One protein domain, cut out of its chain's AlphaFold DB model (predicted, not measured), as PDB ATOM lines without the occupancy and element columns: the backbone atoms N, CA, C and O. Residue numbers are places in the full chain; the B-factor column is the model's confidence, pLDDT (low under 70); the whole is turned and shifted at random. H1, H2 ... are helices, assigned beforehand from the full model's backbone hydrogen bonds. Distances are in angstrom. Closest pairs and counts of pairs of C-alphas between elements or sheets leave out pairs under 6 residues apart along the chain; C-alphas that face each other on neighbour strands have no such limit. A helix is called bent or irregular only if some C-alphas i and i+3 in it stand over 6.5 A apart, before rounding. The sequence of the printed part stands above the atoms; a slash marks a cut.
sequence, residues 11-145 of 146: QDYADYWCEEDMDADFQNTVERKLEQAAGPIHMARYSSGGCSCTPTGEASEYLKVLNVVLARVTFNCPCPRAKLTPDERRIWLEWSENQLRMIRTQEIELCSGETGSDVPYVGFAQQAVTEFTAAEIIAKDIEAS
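AT A GLANCE: This is residues 11 to 145 of the 146 residues of an uncharacterized protein of viral metagenome (UniProt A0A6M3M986). The longest helix, H2, and H4 make a V that closes where H2 ends and H4 ends, and the second half of H3, residues 66 to 73, reaches into the V between them, crossing both. Short H1 packs on H3, while H5 runs nearly antiparallel to H4 at a looser distance, and residues 140 to 145 stick out. The printed part has 135 residues with five named helices, H1 to H5 in that order along the chain, and no named strand, an all-helix class. It is compact, with a radius of gyration of the C-alphas of 15.8 A and spans of 45 by 37 by 21 A.

IN THESE COORDINATES: H2 holds residues 24 to 47, 35.1 A long, from C-alpha 24 at (32.953, -8.023, -58.035) to C-alpha 47 at (61.843, -4.125, -38.444). It has a kink of 26 degrees near residue 40; it is neither bent nor irregular, but only just: C-alphas 37 and 40 are 6.4 A apart. H3, residues 57 to 73, is 24.6 A long, and H4, residues 86 to 104, is 26.8 A long. H1 is residues 11 to 17, 9.9 A. H5, residues 123 to 144, is 31.0 A long and ends with C-alpha 144 at (21.331, -9.673, -23.000).

HOW THE PARTS SIT: H3 and H4 are the hubs, touching three helices each, and the helix packing is mostly crossed. H2, with residues 30 to 41 alone, touches H3 at a steep tilt of 63 degrees, opposite ways; the closest C-alphas, of Ala 37 and Ala 71, are 5.0 A apart. H2 touches H4 through residues 40 to 47 and 100 to 104 alone, the same way at a steep tilt of 43 degrees, closest at the C-alphas of Ala 44 and Arg 104, 4.6 A. H3 and H4 form a helical hairpin at a steep tilt of 39 degrees; the C-alphas of Val 73 and Arg 89 are closest, 5.7 A. H1 touches H3 at a steep tilt of 59 degrees, the same way, with the C-alphas of Tyr 13 and Val 68 closest, 5.3 A. H4 and H5, also a helical hairpin, only just touch, with 3 pairs of C-alphas within 8 A, the closest being Glu 88 and Ala 135, 6.8 A; their tilt is a shallow 12 degrees. H5 is apart from H1, H2 and H3. Every O i to N i+4 pair is within hydrogen-bond range in H1, H3, H4 and H5; in H2 it is 17 of 20.

THE WHOLE: The C-alphas of Gly 113 and Ser 145 are the two farthest apart, 50.1 A. The printed part has no cut. The links H3 to H4 and H4 to H5 are long, 12 and 18 residues. Residues 19 to 21, 80 to 82 and 113 to 145 have pLDDT under 70.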
ATOM      1  N   GLN A  11      38.445 -14.359 -50.253       90.44
ATOM      2  CA  GLN A  11      37.766 -15.520 -49.685       90.44
ATOM      3  C   GLN A  11      38.109 -15.690 -48.203       90.44
ATOM      4  O   GLN A  11      37.197 -15.815 -47.397       90.44
ATOM      5  N   ASP A  12      39.389 -15.582 -47.828       91.19
ATOM      6  CA  ASP A  12      39.801 -15.667 -46.418       91.19
ATOM      7  C   ASP A  12      39.102 -14.595 -45.562       91.19
ATOM      8  O   ASP A  12      38.692 -14.852 -44.433       91.19
ATOM      9  N   TYR A  13      38.943 -13.377 -46.097       91.06
ATOM     10  CA  TYR A  13      38.218 -12.310 -45.407       91.06
ATOM     11  C   TYR A  13      36.726 -12.631 -45.249       91.06
ATOM     12  O   TYR A  13      36.156 -12.373 -44.187       91.06
ATOM     13  N   ALA A  14      36.088 -13.177 -46.284       88.12
ATOM     14  CA  ALA A  14      34.673 -13.528 -46.235       88.12
ATOM     15  C   ALA A  14      34.382 -14.707 -45.316       88.12
ATOM     16  O   ALA A  14      33.431 -14.624 -44.540       88.12
ATOM     17  N   ASP A  15      35.213 -15.746 -45.360       86.12
ATOM     18  CA  ASP A  15      35.111 -16.905 -44.475       86.12
ATOM     19  C   ASP A  15      35.272 -16.492 -43.009       86.12
ATOM     20  O   ASP A  15      34.609 -17.040 -42.135       86.12
ATOM     21  N   TYR A  16      36.119 -15.494 -42.738       86.88
ATOM     22  CA  TYR A  16      36.347 -15.010 -41.380       86.88
ATOM     23  C   TYR A  16      35.251 -14.056 -40.874       86.88
ATOM     24  O   TYR A  16      34.892 -14.112 -39.702       86.88
ATOM     25  N   TRP A  17      34.739 -13.148 -41.718       86.69
ATOM     26  CA  TRP A  17      33.862 -12.055 -41.262       86.69
ATOM     27  C   TRP A  17      32.419 -12.085 -41.777       86.69
ATOM     28  O   TRP A  17      31.561 -11.483 -41.130       86.69
ATOM     29  N   CYS A  18      32.141 -12.656 -42.954       80.94
ATOM     30  CA  CYS A  18      30.937 -12.308 -43.725       80.94
ATOM     31  C   CYS A  18      30.023 -13.465 -44.143       80.94
ATOM     32  O   CYS A  18      28.836 -13.200 -44.335       80.94
ATOM     33  N   GLU A  19      30.528 -14.694 -44.287       67.50
ATOM     34  CA  GLU A  19      29.747 -15.884 -44.685       67.50
ATOM     35  C   GLU A  19      28.861 -15.689 -45.951       67.50
ATOM     36  O   GLU A  19      27.730 -16.176 -45.996       67.50
ATOM     37  N   GLU A  20      29.315 -14.961 -46.989       64.75
ATOM     38  CA  GLU A  20      28.532 -14.745 -48.227       64.75
ATOM     39  C   GLU A  20      29.339 -14.661 -49.527       64.75
ATOM     40  O   GLU A  20      30.522 -14.317 -49.542       64.75
ATOM     41  N   ASP A  21      28.612 -14.905 -50.624       65.12
ATOM     42  CA  ASP A  21      29.009 -14.624 -52.001       65.12
ATOM     43  C   ASP A  21      29.142 -13.107 -52.217       65.12
ATOM     44  O   ASP A  21      28.196 -12.335 -52.036       65.12
ATOM     45  N   MET A  22      30.340 -12.673 -52.597       73.38
ATOM     46  CA  MET A  22      30.678 -11.264 -52.788       73.38
ATOM     47  C   MET A  22      30.610 -10.898 -54.265       73.38
ATOM     48  O   MET A  22      31.248 -11.553 -55.089       73.38
ATOM     49  N   ASP A  23      29.908  -9.817 -54.606       84.50
ATOM     50  CA  ASP A  23      29.969  -9.266 -55.962       84.50
ATOM     51  C   ASP A  23      31.360  -8.685 -56.288       84.50
ATOM     52  O   ASP A  23      32.192  -8.450 -55.409       84.50
ATOM     53  N   ALA A  24      31.633  -8.455 -57.574       86.44
ATOM     54  CA  ALA A  24      32.953  -8.023 -58.035       86.44
ATOM     55  C   ALA A  24      33.408  -6.676 -57.435       86.44
ATOM     56  O   ALA A  24      34.598  -6.482 -57.179       86.44
ATOM     57  N   ASP A  25      32.487  -5.744 -57.179       86.12
ATOM     58  CA  ASP A  25      32.821  -4.437 -56.605       86.12
ATOM     59  C   ASP A  25      33.195  -4.558 -55.121       86.12
ATOM     60  O   ASP A  25      34.129  -3.894 -54.639       86.12
ATOM     61  N   PHE A  26      32.511  -5.447 -54.401       85.69
ATOM     62  CA  PHE A  26      32.869  -5.827 -53.046       85.69
ATOM     63  C   PHE A  26      34.232  -6.514 -53.016       85.69
ATOM     64  O   PHE A  26      35.092  -6.089 -52.242       85.69
ATOM     65  N   GLN A  27      34.470  -7.496 -53.892       90.44
ATOM     66  CA  GLN A  27      35.747  -8.210 -53.969       90.44
ATOM     67  C   GLN A  27      36.917  -7.241 -54.187       90.44
ATOM     68  O   GLN A  27      37.836  -7.201 -53.372       90.44
ATOM     69  N   ASN A  28      36.826  -6.354 -55.184       92.19
ATOM     70  CA  ASN A  28      37.841  -5.326 -55.453       92.19
ATOM     71  C   ASN A  28      38.090  -4.403 -54.249       92.19
ATOM     72  O   ASN A  28      39.206  -3.932 -54.000       92.19
ATOM     73  N   THR A  29      37.033  -4.087 -53.498       92.62
ATOM     74  CA  THR A  29      37.158  -3.269 -52.291       92.62
ATOM     75  C   THR A  29      37.877  -4.025 -51.182       92.62
ATOM     76  O   THR A  29      38.732  -3.429 -50.523       92.62
ATOM     77  N   VAL A  30      37.567  -5.307 -50.992       93.50
ATOM     78  CA  VAL A  30      38.232  -6.173 -50.017       93.50
ATOM     79  C   VAL A  30      39.707  -6.352 -50.368       93.50
ATOM     80  O   VAL A  30      40.541  -6.111 -49.499       93.50
ATOM     81  N   GLU A  31      40.056  -6.656 -51.622       95.00
ATOM     82  CA  GLU A  31      41.455  -6.803 -52.068       95.00
ATOM     83  C   GLU A  31      42.291  -5.581 -51.705       95.00
ATOM     84  O   GLU A  31      43.280  -5.675 -50.975       95.00
ATOM     85  N   ARG A  32      41.829  -4.395 -52.111       95.25
ATOM     86  CA  ARG A  32      42.513  -3.134 -51.809       95.25
ATOM     87  C   ARG A  32      42.674  -2.911 -50.304       95.25
ATOM     88  O   ARG A  32      43.657  -2.319 -49.859       95.25
ATOM     89  N   LYS A  33      41.698  -3.332 -49.496       95.94
ATOM     90  CA  LYS A  33      41.746  -3.188 -48.035       95.94
ATOM     91  C   LYS A  33      42.709  -4.178 -47.392       95.94
ATOM     92  O   LYS A  33      43.405  -3.794 -46.455       95.94
ATOM     93  N   LEU A  34      42.792  -5.398 -47.913       97.00
ATOM     94  CA  LEU A  34      43.766  -6.399 -47.490       97.00
ATOM     95  C   LEU A  34      45.195  -5.960 -47.826       97.00
ATOM     96  O   LEU A  34      46.068  -6.048 -46.964       97.00
ATOM     97  N   GLU A  35      45.420  -5.382 -49.009       96.56
ATOM     98  CA  GLU A  35      46.712  -4.791 -49.386       96.56
ATOM     99  C   GLU A  35      47.119  -3.644 -48.450       96.56
ATOM    100  O   GLU A  35      48.252  -3.595 -47.970       96.56
ATOM    101  N   GLN A  36      46.187  -2.737 -48.132       96.00
ATOM    102  CA  GLN A  36      46.425  -1.665 -47.158       96.00
ATOM    103  C   GLN A  36      46.770  -2.229 -45.773       96.00
ATOM    104  O   GLN A  36      47.721  -1.777 -45.130       96.00
ATOM    105  N   ALA A  37      46.026  -3.243 -45.333       97.38
ATOM    106  CA  ALA A  37      46.215  -3.901 -44.046       97.38
ATOM    107  C   ALA A  37      47.504  -4.730 -43.952       97.38
ATOM    108  O   ALA A  37      47.995  -4.957 -42.846       97.38
ATOM    109  N   ALA A  38      48.097  -5.128 -45.078       97.12
ATOM    110  CA  ALA A  38      49.394  -5.794 -45.091       97.12
ATOM    111  C   ALA A  38      50.548  -4.826 -44.777       97.12
ATOM    112  O   ALA A  38      51.571  -5.245 -44.243       97.12
ATOM    113  N   GLY A  39      50.383  -3.521 -45.028       96.19
ATOM    114  CA  GLY A  39      51.406  -2.497 -44.775       96.19
ATOM    115  C   GLY A  39      51.975  -2.503 -43.344       96.19
ATOM    116  O   GLY A  39      53.192  -2.610 -43.182       96.19
ATOM    117  N   PRO A  40      51.142  -2.435 -42.289       96.56
ATOM    118  CA  PRO A  40      51.606  -2.548 -40.903       96.56
ATOM    119  C   PRO A  40      52.349  -3.859 -40.606       96.56
ATOM    120  O   PRO A  40      53.378  -3.840 -39.930       96.56
ATOM    121  N   ILE A  41      51.878  -4.982 -41.156       96.44
ATOM    122  CA  ILE A  41      52.513  -6.298 -40.992       96.44
ATOM    123  C   ILE A  41      53.889  -6.313 -41.672       96.44
ATOM    124  O   ILE A  41      54.869  -6.764 -41.078       96.44
ATOM    125  N   HIS A  42      53.993  -5.758 -42.885       95.56
ATOM    126  CA  HIS A  42      55.262  -5.590 -43.596       95.56
ATOM    127  C   HIS A  42      56.252  -4.769 -42.786       95.56
ATOM    128  O   HIS A  42      57.409  -5.161 -42.668       95.56
ATOM    129  N   MET A  43      55.809  -3.662 -42.189       93.81
ATOM    130  CA  MET A  43      56.670  -2.823 -41.361       93.81
ATOM    131  C   MET A  43      57.141  -3.540 -40.095       93.81
ATOM    132  O   MET A  43      58.318  -3.435 -39.741       93.81
ATOM    133  N   ALA A  44      56.258  -4.295 -39.434       94.00
ATOM    134  CA  ALA A  44      56.621  -5.085 -38.262       94.00
ATOM    135  C   ALA A  44      57.673  -6.149 -38.611       94.00
ATOM    136  O   ALA A  44      58.724  -6.198 -37.973       94.00
ATOM    137  N   ARG A  45      57.446  -6.926 -39.680       92.75
ATOM    138  CA  ARG A  45      58.390  -7.951 -40.158       92.75
ATOM    139  C   ARG A  45      59.690  -7.365 -40.690       92.75
ATOM    140  O   ARG A  45      60.748  -7.945 -40.493       92.75
ATOM    141  N   TYR A  46      59.638  -6.226 -41.374       91.06
ATOM    142  CA  TYR A  46      60.839  -5.553 -41.860       91.06
ATOM    143  C   TYR A  46      61.735  -5.139 -40.691       91.06
ATOM    144  O   TYR A  46      62.940  -5.380 -40.720       91.06
ATOM    145  N   SER A  47      61.131  -4.586 -39.638       88.75
ATOM    146  CA  SER A  47      61.843  -4.125 -38.444       88.75
ATOM    147  C   SER A  47      62.534  -5.259 -37.681       88.75
ATOM    148  O   SER A  47      63.575  -5.028 -37.075       88.75
ATOM    149  N   SER A  48      61.987  -6.476 -37.733       86.81
ATOM    150  CA  SER A  48      62.584  -7.675 -37.135       86.81
ATOM    151  C   SER A  48      63.455  -8.489 -38.101       86.81
ATOM    152  O   SER A  48      63.864  -9.597 -37.772       86.81
ATOM    153  N   GLY A  49      63.723  -7.992 -39.314       86.69
ATOM    154  CA  GLY A  49      64.457  -8.738 -40.345       86.69
ATOM    155  C   GLY A  49      63.670  -9.897 -40.978       86.69
ATOM    156  O   GLY A  49      64.131 -10.501 -41.942       86.69
ATOM    157  N   GLY A  50      62.442 -10.164 -40.534       87.12
ATOM    158  CA  GLY A  50      61.598 -11.258 -41.012       87.12
ATOM    159  C   GLY A  50      61.169 -11.164 -42.481       87.12
ATOM    160  O   GLY A  50      60.603 -12.122 -42.997       87.12
ATOM    161  N   CYS A  51      61.420 -10.063 -43.199       89.06
ATOM    162  CA  CYS A  51      61.155  -9.989 -44.645       89.06
ATOM    163  C   CYS A  51      62.170 -10.757 -45.508       89.06
ATOM    164  O   CYS A  51      61.918 -10.965 -46.694       89.06
ATOM    165  N   SER A  52      63.318 -11.174 -44.965       86.75
ATOM    166  CA  SER A  52      64.293 -11.980 -45.714       86.75
ATOM    167  C   SER A  52      64.030 -13.484 -45.672       86.75
ATOM    168  O   SER A  52      64.727 -14.212 -46.373       86.75
ATOM    169  N   CYS A  53      63.047 -13.937 -44.895       84.62
ATOM    170  CA  CYS A  53      62.735 -15.349 -44.717       84.62
ATOM    171  C   CYS A  53      61.371 -15.728 -45.307       84.62
ATOM    172  O   CYS A  53      60.472 -14.893 -45.469       84.62
ATOM    173  N   THR A  54      61.207 -17.021 -45.567       85.62
ATOM    174  CA  THR A  54      59.907 -17.618 -45.865       85.62
ATOM    175  C   THR A  54      59.193 -17.922 -44.547       85.62
ATOM    176  O   THR A  54      59.814 -18.520 -43.666       85.62
ATOM    177  N   PRO A  55      57.921 -17.523 -44.373       85.12
ATOM    178  CA  PRO A  55      57.157 -17.935 -43.207       85.12
ATOM    179  C   PRO A  55      56.966 -19.456 -43.150       85.12
ATOM    180  O   PRO A  55      56.868 -20.104 -44.193       85.12
ATOM    181  N   THR A  56      56.849 -20.032 -41.953       82.62
ATOM    182  CA  THR A  56      56.319 -21.399 -41.805       82.62
ATOM    183  C   THR A  56      54.852 -21.477 -42.257       82.62
ATOM    184  O   THR A  56      54.207 -20.452 -42.510       82.62
ATOM    185  N   GLY A  57      54.298 -22.690 -42.370       77.38
ATOM    186  CA  GLY A  57      52.878 -22.868 -42.703       77.38
ATOM    187  C   GLY A  57      51.971 -22.220 -41.653       77.38
ATOM    188  O   GLY A  57      51.078 -21.448 -41.985       77.38
ATOM    189  N   GLU A  58      52.282 -22.435 -40.378       77.00
ATOM    190  CA  GLU A  58      51.573 -21.857 -39.236       77.00
ATOM    191  C   GLU A  58      51.729 -20.333 -39.174       77.00
ATOM    192  O   GLU A  58      50.756 -19.617 -38.941       77.00
ATOM    193  N   ALA A  59      52.933 -19.815 -39.442       85.25
ATOM    194  CA  ALA A  59      53.166 -18.376 -39.507       85.25
ATOM    195  C   ALA A  59      52.396 -17.730 -40.666       85.25
ATOM    196  O   ALA A  59      51.928 -16.601 -40.540       85.25
ATOM    197  N   SER A  60      52.232 -18.438 -41.785       86.38
ATOM    198  CA  SER A  60      51.440 -17.961 -42.923       86.38
ATOM    199  C   SER A  60      49.963 -17.810 -42.555       86.38
ATOM    200  O   SER A  60      49.380 -16.762 -42.823       86.38
ATOM    201  N   GLU A  61      49.380 -18.799 -41.873       84.19
ATOM    202  CA  GLU A  61      47.996 -18.714 -41.385       84.19
ATOM    203  C   GLU A  61      47.826 -17.629 -40.312       84.19
ATOM    204  O   GLU A  61      46.876 -16.849 -40.354       84.19
ATOM    205  N   TYR A  62      48.786 -17.490 -39.396       88.56
ATOM    206  CA  TYR A  62      48.780 -16.404 -38.415       88.56
ATOM    207  C   TYR A  62      48.780 -15.014 -39.074       88.56
ATOM    208  O   TYR A  62      47.960 -14.155 -38.737       88.56
ATOM    209  N   LEU A  63      49.668 -14.789 -40.049       93.19
ATOM    210  CA  LEU A  63      49.754 -13.518 -40.772       93.19
ATOM    211  C   LEU A  63      48.489 -13.241 -41.595       93.19
ATOM    212  O   LEU A  63      48.072 -12.086 -41.695       93.19
ATOM    213  N   LYS A  64      47.859 -14.286 -42.139       93.62
ATOM    214  CA  LYS A  64      46.565 -14.200 -42.821       93.62
ATOM    215  C   LYS A  64      45.466 -13.716 -41.869       93.62
ATOM    216  O   LYS A  64      44.800 -12.731 -42.191       93.62
ATOM    217  N   VAL A  65      45.321 -14.326 -40.686       92.88
ATOM    218  CA  VAL A  65      44.324 -13.895 -39.683       92.88
ATOM    219  C   VAL A  65      44.561 -12.441 -39.270       92.88
ATOM    220  O   VAL A  65      43.644 -11.621 -39.297       92.88
ATOM    221  N   LEU A  66      45.807 -12.077 -38.960       95.06
ATOM    222  CA  LEU A  66      46.136 -10.696 -38.609       95.06
ATOM    223  C   LEU A  66      45.783  -9.715 -39.743       95.06
ATOM    224  O   LEU A  66      45.288  -8.617 -39.483       95.06
ATOM    225  N   ASN A  67      45.988 -10.107 -41.003       97.19
ATOM    226  CA  ASN A  67      45.682  -9.265 -42.156       97.19
ATOM    227  C   ASN A  67      44.175  -9.034 -42.337       97.19
ATOM    228  O   ASN A  67      43.781  -7.882 -42.545       97.19
ATOM    229  N   VAL A  68      43.337 -10.073 -42.213       94.62
ATOM    230  CA  VAL A  68      41.871  -9.921 -42.317       94.62
ATOM    231  C   VAL A  68      41.297  -9.117 -41.152       94.62
ATOM    232  O   VAL A  68      40.394  -8.301 -41.360       94.62
ATOM    233  N   VAL A  69      41.846  -9.275 -39.941       93.44
ATOM    234  CA  VAL A  69      41.439  -8.486 -38.771       93.44
ATOM    235  C   VAL A  69      41.777  -7.017 -38.988       93.44
ATOM    236  O   VAL A  69      40.877  -6.179 -38.946       93.44
ATOM    237  N   LEU A  70      43.033  -6.688 -39.319       95.75
ATOM    238  CA  LEU A  70      43.458  -5.308 -39.587       95.75
ATOM    239  C   LEU A  70      42.635  -4.652 -40.705       95.75
ATOM    240  O   LEU A  70      42.259  -3.480 -40.592       95.75
ATOM    241  N   ALA A  71      42.305  -5.394 -41.766       95.31
ATOM    242  CA  ALA A  71      41.455  -4.883 -42.838       95.31
ATOM    243  C   ALA A  71      40.081  -4.454 -42.306       95.31
ATOM    244  O   ALA A  71      39.620  -3.350 -42.616       95.31
ATOM    245  N   ARG A  72      39.450  -5.272 -41.456       92.00
ATOM    246  CA  ARG A  72      38.158  -4.959 -40.834       92.00
ATOM    247  C   ARG A  72      38.258  -3.800 -39.841       92.00
ATOM    248  O   ARG A  72      37.498  -2.832 -39.943       92.00
ATOM    249  N   VAL A  73      39.181  -3.891 -38.884       91.88
ATOM    250  CA  VAL A  73      39.153  -3.058 -37.668       91.88
ATOM    251  C   VAL A  73      39.901  -1.739 -37.815       91.88
ATOM    252  O   VAL A  73      39.468  -0.732 -37.258       91.88
ATOM    253  N   THR A  74      40.953  -1.706 -38.633       90.94
ATOM    254  CA  THR A  74      41.747  -0.495 -38.881       90.94
ATOM    255  C   THR A  74      41.303   0.193 -40.164       90.94
ATOM    256  O   THR A  74      41.122   1.409 -40.198       90.94
ATOM    257  N   PHE A  75      41.078  -0.579 -41.229       90.94
ATOM    258  CA  PHE A  75      40.798  -0.022 -42.556       90.94
ATOM    259  C   PHE A  75      39.317  -0.001 -42.940       90.94
ATOM    260  O   PHE A  75      38.990   0.475 -44.034       90.94
ATOM    261  N   ASN A  76      38.422  -0.432 -42.043       88.38
ATOM    262  CA  ASN A  76      36.971  -0.446 -42.251       88.38
ATOM    263  C   ASN A  76      36.555  -1.210 -43.514       88.38
ATOM    264  O   ASN A  76      35.668  -0.767 -44.245       88.38
ATOM    265  N   CYS A  77      37.215  -2.336 -43.797       88.94
ATOM    266  CA  CYS A  77      36.807  -3.233 -44.872       88.94
ATOM    267  C   CYS A  77      35.325  -3.600 -44.687       88.94
ATOM    268  O   CYS A  77      34.932  -3.885 -43.554       88.94
ATOM    269  N   PRO A  78      34.472  -3.512 -45.723       85.88
ATOM    270  CA  PRO A  78      33.034  -3.711 -45.576       85.88
ATOM    271  C   PRO A  78      32.687  -5.166 -45.245       85.88
ATOM    272  O   PRO A  78      33.448  -6.085 -45.515       85.88
ATOM    273  N   CYS A  79      31.537  -5.360 -44.606       82.38
ATOM    274  CA  CYS A  79      30.940  -6.670 -44.358       82.38
ATOM    275  C   CYS A  79      29.456  -6.440 -44.043       82.38
ATOM    276  O   CYS A  79      29.181  -5.772 -43.035       82.38
ATOM    277  N   PRO A  80      28.513  -6.872 -44.902       67.94
ATOM    278  CA  PRO A  80      27.108  -6.477 -44.790       67.94
ATOM    279  C   PRO A  80      26.396  -7.012 -43.542       67.94
ATOM    280  O   PRO A  80      25.544  -6.309 -42.997       67.94
ATOM    281  N   ARG A  81      26.748  -8.218 -43.070       63.66
ATOM    282  CA  ARG A  81      26.055  -8.896 -41.959       63.66
ATOM    283  C   ARG A  81      26.611  -8.598 -40.570       63.66
ATOM    284  O   ARG A  81      25.831  -8.404 -39.646       63.66
ATOM    285  N   ALA A  82      27.929  -8.524 -40.415       66.25
ATOM    286  CA  ALA A  82      28.553  -8.455 -39.096       66.25
ATOM    287  C   ALA A  82      29.133  -7.066 -38.828       66.25
ATOM    288  O   ALA A  82      30.309  -6.833 -39.087       66.25
ATOM    289  N   LYS A  83      28.341  -6.100 -38.347       76.44
ATOM    290  CA  LYS A  83      28.890  -4.803 -37.908       76.44
ATOM    291  C   LYS A  83      29.527  -4.958 -36.531       76.44
ATOM    292  O   LYS A  83      28.822  -5.252 -35.582       76.44
ATOM    293  N   LEU A  84      30.827  -4.681 -36.435       82.56
ATOM    294  CA  LEU A  84      31.496  -4.596 -35.140       82.56
ATOM    295  C   LEU A  84      30.954  -3.396 -34.367       82.56
ATOM    296  O   LEU A  84      30.941  -2.270 -34.885       82.56
ATOM    297  N   THR A  85      30.566  -3.637 -33.124       86.75
ATOM    298  CA  THR A  85      30.326  -2.593 -32.134       86.75
ATOM    299  C   THR A  85      31.623  -1.809 -31.860       86.75
ATOM    300  O   THR A  85      32.727  -2.273 -32.178       86.75
ATOM    301  N   PRO A  86      31.537  -0.595 -31.285       86.44
ATOM    302  CA  PRO A  86      32.725   0.167 -30.906       86.44
ATOM    303  C   PRO A  86      33.654  -0.588 -29.945       86.44
ATOM    304  O   PRO A  86      34.873  -0.510 -30.102       86.44
ATOM    305  N   ASP A  87      33.092  -1.339 -28.996       85.38
ATOM    306  CA  ASP A  87      33.868  -2.088 -28.004       85.38
ATOM    307  C   ASP A  87      34.568  -3.300 -28.613       85.38
ATOM    308  O   ASP A  87      35.768  -3.472 -28.400       85.38
ATOM    309  N   GLU A  88      33.879  -4.082 -29.448       83.62
ATOM    310  CA  GLU A  88      34.519  -5.177 -30.187       83.62
ATOM    311  C   GLU A  88      35.651  -4.641 -31.058       83.62
ATOM    312  O   GLU A  88      36.768  -5.155 -31.029       83.62
ATOM    313  N   ARG A  89      35.402  -3.555 -31.799       87.12
ATOM    314  CA  ARG A  89      36.436  -2.922 -32.621       87.12
ATOM    315  C   ARG A  89      37.650  -2.514 -31.787       87.12
ATOM    316  O   ARG A  89      38.769  -2.700 -32.255       87.12
ATOM    317  N   ARG A  90      37.446  -1.962 -30.587       87.31
ATOM    318  CA  ARG A  90      38.538  -1.585 -29.681       87.31
ATOM    319  C   ARG A  90      39.350  -2.807 -29.251       87.31
ATOM    320  O   ARG A  90      40.570  -2.763 -29.359       87.31
ATOM    321  N   ILE A  91      38.692  -3.892 -28.844       86.56
ATOM    322  CA  ILE A  91      39.358  -5.146 -28.448       86.56
ATOM    323  C   ILE A  91      40.215  -5.687 -29.601       86.56
ATOM    324  O   ILE A  91      41.389  -5.999 -29.419       86.56
ATOM    325  N   TRP A  92      39.662  -5.730 -30.812       88.00
ATOM    326  CA  TRP A  92      40.379  -6.203 -31.994       88.00
ATOM    327  C   TRP A  92      41.541  -5.297 -32.413       88.00
ATOM    328  O   TRP A  92      42.555  -5.789 -32.915       88.00
ATOM    329  N   LEU A  93      41.414  -3.983 -32.216       89.50
ATOM    330  CA  LEU A  93      42.507  -3.035 -32.433       89.50
ATOM    331  C   LEU A  93      43.640  -3.274 -31.433       89.50
ATOM    332  O   LEU A  93      44.778  -3.453 -31.859       89.50
ATOM    333  N   GLU A  94      43.328  -3.357 -30.139       90.25
ATOM    334  CA  GLU A  94      44.307  -3.631 -29.075       90.25
ATOM    335  C   GLU A  94      45.024  -4.969 -29.309       90.25
ATOM    336  O   GLU A  94      46.255  -5.047 -29.241       90.25
ATOM    337  N   TRP A  95      44.271  -6.009 -29.677       90.25
ATOM    338  CA  TRP A  95      44.828  -7.300 -30.064       90.25
ATOM    339  C   TRP A  95      45.779  -7.174 -31.261       90.25
ATOM    340  O   TRP A  95      46.911  -7.654 -31.208       90.25
ATOM    341  N   SER A  96      45.359  -6.485 -32.327       92.00
ATOM    342  CA  SER A  96      46.169  -6.330 -33.544       92.00
ATOM    343  C   SER A  96      47.458  -5.548 -33.278       92.00
ATOM    344  O   SER A  96      48.518  -5.897 -33.798       92.00
ATOM    345  N   GLU A  97      47.400  -4.507 -32.446       91.88
ATOM    346  CA  GLU A  97      48.575  -3.747 -32.010       91.88
ATOM    347  C   GLU A  97      49.545  -4.616 -31.202       91.88
ATOM    348  O   GLU A  97      50.762  -4.559 -31.417       91.88
ATOM    349  N   ASN A  98      49.015  -5.463 -30.315       90.50
ATOM    350  CA  ASN A  98      49.796  -6.431 -29.555       90.50
ATOM    351  C   ASN A  98      50.515  -7.425 -30.482       90.50
ATOM    352  O   ASN A  98      51.723  -7.617 -30.346       90.50
ATOM    353  N   GLN A  99      49.812  -7.969 -31.476       90.81
ATOM    354  CA  GLN A  99      50.388  -8.882 -32.466       90.81
ATOM    355  C   GLN A  99      51.510  -8.230 -33.283       90.81
ATOM    356  O   GLN A  99      52.603  -8.784 -33.418       90.81
ATOM    357  N   LEU A 100      51.287  -7.011 -33.783       94.38
ATOM    358  CA  LEU A 100      52.307  -6.260 -34.517       94.38
ATOM    359  C   LEU A 100      53.536  -5.959 -33.650       94.38
ATOM    360  O   LEU A 100      54.664  -5.999 -34.150       94.38
ATOM    361  N   ARG A 101      53.342  -5.684 -32.351       93.75
ATOM    362  CA  ARG A 101      54.455  -5.527 -31.405       93.75
ATOM    363  C   ARG A 101      55.258  -6.818 -31.310       93.75
ATOM    364  O   ARG A 101      56.461  -6.739 -31.520       93.75
ATOM    365  N   MET A 102      54.609  -7.956 -31.054       87.81
ATOM    366  CA  MET A 102      55.277  -9.254 -30.895       87.81
ATOM    367  C   MET A 102      56.100  -9.639 -32.133       87.81
ATOM    368  O   MET A 102      57.231 -10.098 -32.007       87.81
ATOM    369  N   ILE A 103      55.579  -9.372 -33.337       91.12
ATOM    370  CA  ILE A 103      56.315  -9.582 -34.596       91.12
ATOM    371  C   ILE A 103      57.558  -8.686 -34.668       91.12
ATOM    372  O   ILE A 103      58.636  -9.130 -35.068       91.12
ATOM    373  N   ARG A 104      57.417  -7.407 -34.302       90.50
ATOM    374  CA  ARG A 104      58.514  -6.431 -34.337       90.50
ATOM    375  C   ARG A 104      59.592  -6.736 -33.293       90.50
ATOM    376  O   ARG A 104      60.760  -6.472 -33.554       90.50
ATOM    377  N   THR A 105      59.207  -7.236 -32.121       87.81
ATOM    378  CA  THR A 105      60.116  -7.567 -31.012       87.81
ATOM    379  C   THR A 105      60.661  -8.990 -31.080       87.81
ATOM    380  O   THR A 105      61.434  -9.358 -30.202       87.81
ATOM    381  N   GLN A 106      60.306  -9.760 -32.118       84.56
ATOM    382  CA  GLN A 106      60.693 -11.169 -32.284       84.56
ATOM    383  C   GLN A 106      60.220 -12.064 -31.124       84.56
ATOM    384  O   GLN A 106      60.797 -13.114 -30.869       84.56
ATOM    385  N   GLU A 107      59.144 -11.678 -30.429       83.44
ATOM    386  CA  GLU A 107      58.492 -12.527 -29.416       83.44
ATOM    387  C   GLU A 107      57.770 -13.729 -30.054       83.44
ATOM    388  O   GLU A 107      57.458 -14.698 -29.367       83.44
ATOM    389  N   ILE A 108      57.500 -13.671 -31.364       79.06
ATOM    390  CA  ILE A 108      56.998 -14.789 -32.168       79.06
ATOM    391  C   ILE A 108      57.978 -15.029 -33.313       79.06
ATOM    392  O   ILE A 108      58.248 -14.117 -34.099       79.06
ATOM    393  N   GLU A 109      58.449 -16.269 -33.438       80.81
ATOM    394  CA  GLU A 109      59.229 -16.707 -34.590       80.81
ATOM    395  C   GLU A 109      58.297 -17.041 -35.760       80.81
ATOM    396  O   GLU A 109      57.354 -17.823 -35.629       80.81
ATOM    397  N   LEU A 110      58.558 -16.429 -36.913       84.69
ATOM    398  CA  LEU A 110      57.750 -16.599 -38.122       84.69
ATOM    399  C   LEU A 110      58.512 -17.334 -39.223       84.69
ATOM    400  O   LEU A 110      57.887 -17.873 -40.133       84.69
ATOM    401  N   CYS A 111      59.841 -17.322 -39.183       83.50
ATOM    402  CA  CYS A 111      60.712 -17.768 -40.255       83.50
ATOM    403  C   CYS A 111      60.950 -19.281 -40.227       83.50
ATOM    404  O   CYS A 111      61.265 -19.877 -39.199       83.50
ATOM    405  N   SER A 112      60.884 -19.917 -41.397       71.31
ATOM    406  CA  SER A 112      61.287 -21.314 -41.558       71.31
ATOM    407  C   SER A 112      62.796 -21.481 -41.345       71.31
ATOM    408  O   SER A 112      63.578 -20.794 -42.003       71.31
ATOM    409  N   GLY A 113      63.203 -22.441 -40.511       60.94
ATOM    410  CA  GLY A 113      64.611 -22.821 -40.316       60.94
ATOM    411  C   GLY A 113      65.303 -22.197 -39.099       60.94
ATOM    412  O   GLY A 113      66.355 -22.691 -38.709       60.94
ATOM    413  N   GLU A 114      64.691 -21.202 -38.454       57.19
ATOM    414  CA  GLU A 114      65.108 -20.655 -37.152       57.19
ATOM    415  C   GLU A 114      64.367 -21.396 -36.022       57.19
ATOM    416  O   GLU A 114      63.649 -20.807 -35.220       57.19
ATOM    417  N   THR A 115      64.460 -22.731 -35.974       49.12
ATOM    418  CA  THR A 115      63.831 -23.537 -34.912       49.12
ATOM    419  C   THR A 115      64.614 -23.407 -33.600       49.12
ATOM    420  O   THR A 115      65.290 -24.332 -33.149       49.12
ATOM    421  N   GLY A 116      64.520 -22.239 -32.966       43.25
ATOM    422  CA  GLY A 116      64.656 -22.130 -31.518       43.25
ATOM    423  C   GLY A 116      63.527 -22.917 -30.844       43.25
ATOM    424  O   GLY A 116      62.427 -23.027 -31.380       43.25
ATOM    425  N   SER A 117      63.795 -23.499 -29.679       42.22
ATOM    426  CA  SER A 117      62.913 -24.416 -28.933       42.22
ATOM    427  C   SER A 117      61.550 -23.855 -28.498       42.22
ATOM    428  O   SER A 117      60.775 -24.590 -27.892       42.22
ATOM    429  N   ASP A 118      61.249 -22.597 -28.817       45.62
ATOM    430  CA  ASP A 118      60.082 -21.845 -28.352       45.62
ATOM    431  C   ASP A 118      59.104 -21.539 -29.493       45.62
ATOM    432  O   ASP A 118      58.517 -20.460 -29.564       45.62
ATOM    433  N   VAL A 119      58.901 -22.496 -30.403       46.62
ATOM    434  CA  VAL A 119      57.775 -22.428 -31.342       46.62
ATOM    435  C   VAL A 119      56.498 -22.328 -30.494       46.62
ATOM    436  O   VAL A 119      56.240 -23.248 -29.710       46.62
ATOM    437  N   PRO A 120      55.679 -21.264 -30.601       46.44
ATOM    438  CA  PRO A 120      54.467 -21.119 -29.801       46.44
ATOM    439  C   PRO A 120      53.373 -22.028 -30.380       46.44
ATOM    440  O   PRO A 120      52.362 -21.576 -30.903       46.44
ATOM    441  N   TYR A 121      53.592 -23.343 -30.313       45.78
ATOM    442  CA  TYR A 121      52.808 -24.347 -31.033       45.78
ATOM    443  C   TYR A 121      51.450 -24.637 -30.371       45.78
ATOM    444  O   TYR A 121      50.589 -25.267 -30.971       45.78
ATOM    445  N   VAL A 122      51.219 -24.163 -29.141       41.25
ATOM    446  CA  VAL A 122      49.945 -24.381 -28.424       41.25
ATOM    447  C   VAL A 122      49.450 -23.123 -27.702       41.25
ATOM    448  O   VAL A 122      48.251 -22.860 -27.689       41.25
ATOM    449  N   GLY A 123      50.356 -22.294 -27.167       42.22
ATOM    450  CA  GLY A 123      49.984 -21.100 -26.396       42.22
ATOM    451  C   GLY A 123      49.310 -20.000 -27.220       42.22
ATOM    452  O   GLY A 123      48.356 -19.400 -26.743       42.22
ATOM    453  N   PHE A 124      49.746 -19.771 -28.463       43.19
ATOM    454  CA  PHE A 124      49.200 -18.704 -29.307       43.19
ATOM    455  C   PHE A 124      47.798 -19.038 -29.837       43.19
ATOM    456  O   PHE A 124      46.884 -18.225 -29.723       43.19
ATOM    457  N   ALA A 125      47.601 -20.258 -30.350       42.25
ATOM    458  CA  ALA A 125      46.281 -20.718 -30.778       42.25
ATOM    459  C   ALA A 125      45.288 -20.734 -29.603       42.25
ATOM    460  O   ALA A 125      44.149 -20.308 -29.765       42.25
ATOM    461  N   GLN A 126      45.721 -21.147 -28.403       37.06
ATOM    462  CA  GLN A 126      44.883 -21.061 -27.205       37.06
ATOM    463  C   GLN A 126      44.617 -19.618 -26.772       37.06
ATOM    464  O   GLN A 126      43.469 -19.311 -26.484       37.06
ATOM    465  N   GLN A 127      45.608 -18.724 -26.737       44.75
ATOM    466  CA  GLN A 127      45.394 -17.319 -26.361       44.75
ATOM    467  C   GLN A 127      44.461 -16.608 -27.335       44.75
ATOM    468  O   GLN A 127      43.495 -16.003 -26.889       44.75
ATOM    469  N   ALA A 128      44.688 -16.757 -28.641       45.19
ATOM    470  CA  ALA A 128      43.824 -16.199 -29.669       45.19
ATOM    471  C   ALA A 128      42.390 -16.729 -29.519       45.19
ATOM    472  O   ALA A 128      41.462 -15.940 -29.395       45.19
ATOM    473  N   VAL A 129      42.195 -18.052 -29.405       47.22
ATOM    474  CA  VAL A 129      40.862 -18.626 -29.157       47.22
ATOM    475  C   VAL A 129      40.257 -18.086 -27.861       47.22
ATOM    476  O   VAL A 129      39.096 -17.705 -27.862       47.22
ATOM    477  N   THR A 130      41.007 -18.005 -26.762       50.66
ATOM    478  CA  THR A 130      40.468 -17.570 -25.462       50.66
ATOM    479  C   THR A 130      40.101 -16.086 -25.466       50.66
ATOM    480  O   THR A 130      39.044 -15.734 -24.954       50.66
ATOM    481  N   GLU A 131      40.919 -15.223 -26.069       52.75
ATOM    482  CA  GLU A 131      40.637 -13.790 -26.222       52.75
ATOM    483  C   GLU A 131      39.456 -13.546 -27.167       52.75
ATOM    484  O   GLU A 131      38.587 -12.735 -26.853       52.75
ATOM    485  N   PHE A 132      39.358 -14.288 -28.272       53.34
ATOM    486  CA  PHE A 132      38.230 -14.184 -29.203       53.34
ATOM    487  C   PHE A 132      36.933 -14.725 -28.600       53.34
ATOM    488  O   PHE A 132      35.897 -14.075 -28.697       53.34
ATOM    489  N   THR A 133      37.000 -15.847 -27.881       48.00
ATOM    490  CA  THR A 133      35.840 -16.388 -27.159       48.00
ATOM    491  C   THR A 133      35.418 -15.441 -26.031       48.00
ATOM    492  O   THR A 133      34.230 -15.225 -25.818       48.00
ATOM    493  N   ALA A 134      36.369 -14.826 -25.318       49.88
ATOM    494  CA  ALA A 134      36.069 -13.840 -24.280       49.88
ATOM    495  C   ALA A 134      35.427 -12.568 -24.856       49.88
ATOM    496  O   ALA A 134      34.476 -12.053 -24.272       49.88
ATOM    497  N   ALA A 135      35.900 -12.086 -26.008       49.09
ATOM    498  CA  ALA A 135      35.307 -10.943 -26.698       49.09
ATOM    499  C   ALA A 135      33.862 -11.232 -27.144       49.09
ATOM    500  O   ALA A 135      32.979 -10.407 -26.916       49.09
ATOM    501  N   GLU A 136      33.595 -12.425 -27.691       49.50
ATOM    502  CA  GLU A 136      32.239 -12.861 -28.053       49.50
ATOM    503  C   GLU A 136      31.305 -13.002 -26.840       49.50
ATOM    504  O   GLU A 136      30.122 -12.673 -26.931       49.50
ATOM    505  N   ILE A 137      31.812 -13.485 -25.699       47.75
ATOM    506  CA  ILE A 137      31.023 -13.610 -24.462       47.75
ATOM    507  C   ILE A 137      30.634 -12.228 -23.930       47.75
ATOM    508  O   ILE A 137      29.472 -12.010 -23.599       47.75
ATOM    509  N   ILE A 138      31.576 -11.280 -23.891       45.19
ATOM    510  CA  ILE A 138      31.307  -9.918 -23.409       45.19
ATOM    511  C   ILE A 138      30.285  -9.212 -24.312       45.19
ATOM    512  O   ILE A 138      29.379  -8.554 -23.804       45.19
ATOM    513  N   ALA A 139      30.388  -9.373 -25.635       43.94
ATOM    514  CA  ALA A 139      29.435  -8.787 -26.575       43.94
ATOM    515  C   ALA A 139      28.006  -9.328 -26.365       43.94
ATOM    516  O   ALA A 139      27.055  -8.549 -26.287       43.94
ATOM    517  N   LYS A 140      27.855 -10.647 -26.180       46.38
ATOM    518  CA  LYS A 140      26.549 -11.281 -25.926       46.38
ATOM    519  C   LYS A 140      25.945 -10.909 -24.567       46.38
ATOM    520  O   LYS A 140      24.729 -10.755 -24.478       46.38
ATOM    521  N   ASP A 141      26.758 -10.730 -23.526       34.50
ATOM    522  CA  ASP A 141      26.278 -10.311 -22.199       34.50
ATOM    523  C   ASP A 141      25.764  -8.861 -22.192       34.50
ATOM    524  O   ASP A 141      24.803  -8.546 -21.484       34.50
ATOM    525  N   ILE A 142      26.357  -7.976 -23.001       43.34
ATOM    526  CA  ILE A 142      25.885  -6.593 -23.156       43.34
ATOM    527  C   ILE A 142      24.530  -6.560 -23.880       43.34
ATOM    528  O   ILE A 142      23.631  -5.850 -23.433       43.34
ATOM    529  N   GLU A 143      24.346  -7.361 -24.936       43.38
ATOM    530  CA  GLU A 143      23.062  -7.473 -25.651       43.38
ATOM    531  C   GLU A 143      21.953  -8.112 -24.801       43.38
ATOM    532  O   GLU A 143      20.790  -7.730 -24.912       43.38
ATOM    533  N   ALA A 144      22.291  -9.057 -23.919       47.50
ATOM    534  CA  ALA A 144      21.331  -9.673 -23.000       47.50
ATOM    535  C   ALA A 144      20.924  -8.758 -21.825       47.50
ATOM    536  O   ALA A 144      19.962  -9.059 -21.115       47.50
ATOM    537  N   SER A 145      21.656  -7.660 -21.610       43.81
ATOM    538  CA  SER A 145      21.457  -6.715 -20.503       43.81
ATOM    539  C   SER A 145      20.761  -5.407 -20.918       43.81
ATOM    540  O   SER A 145      20.570  -4.530 -20.070       43.81
TER     541      SER A 145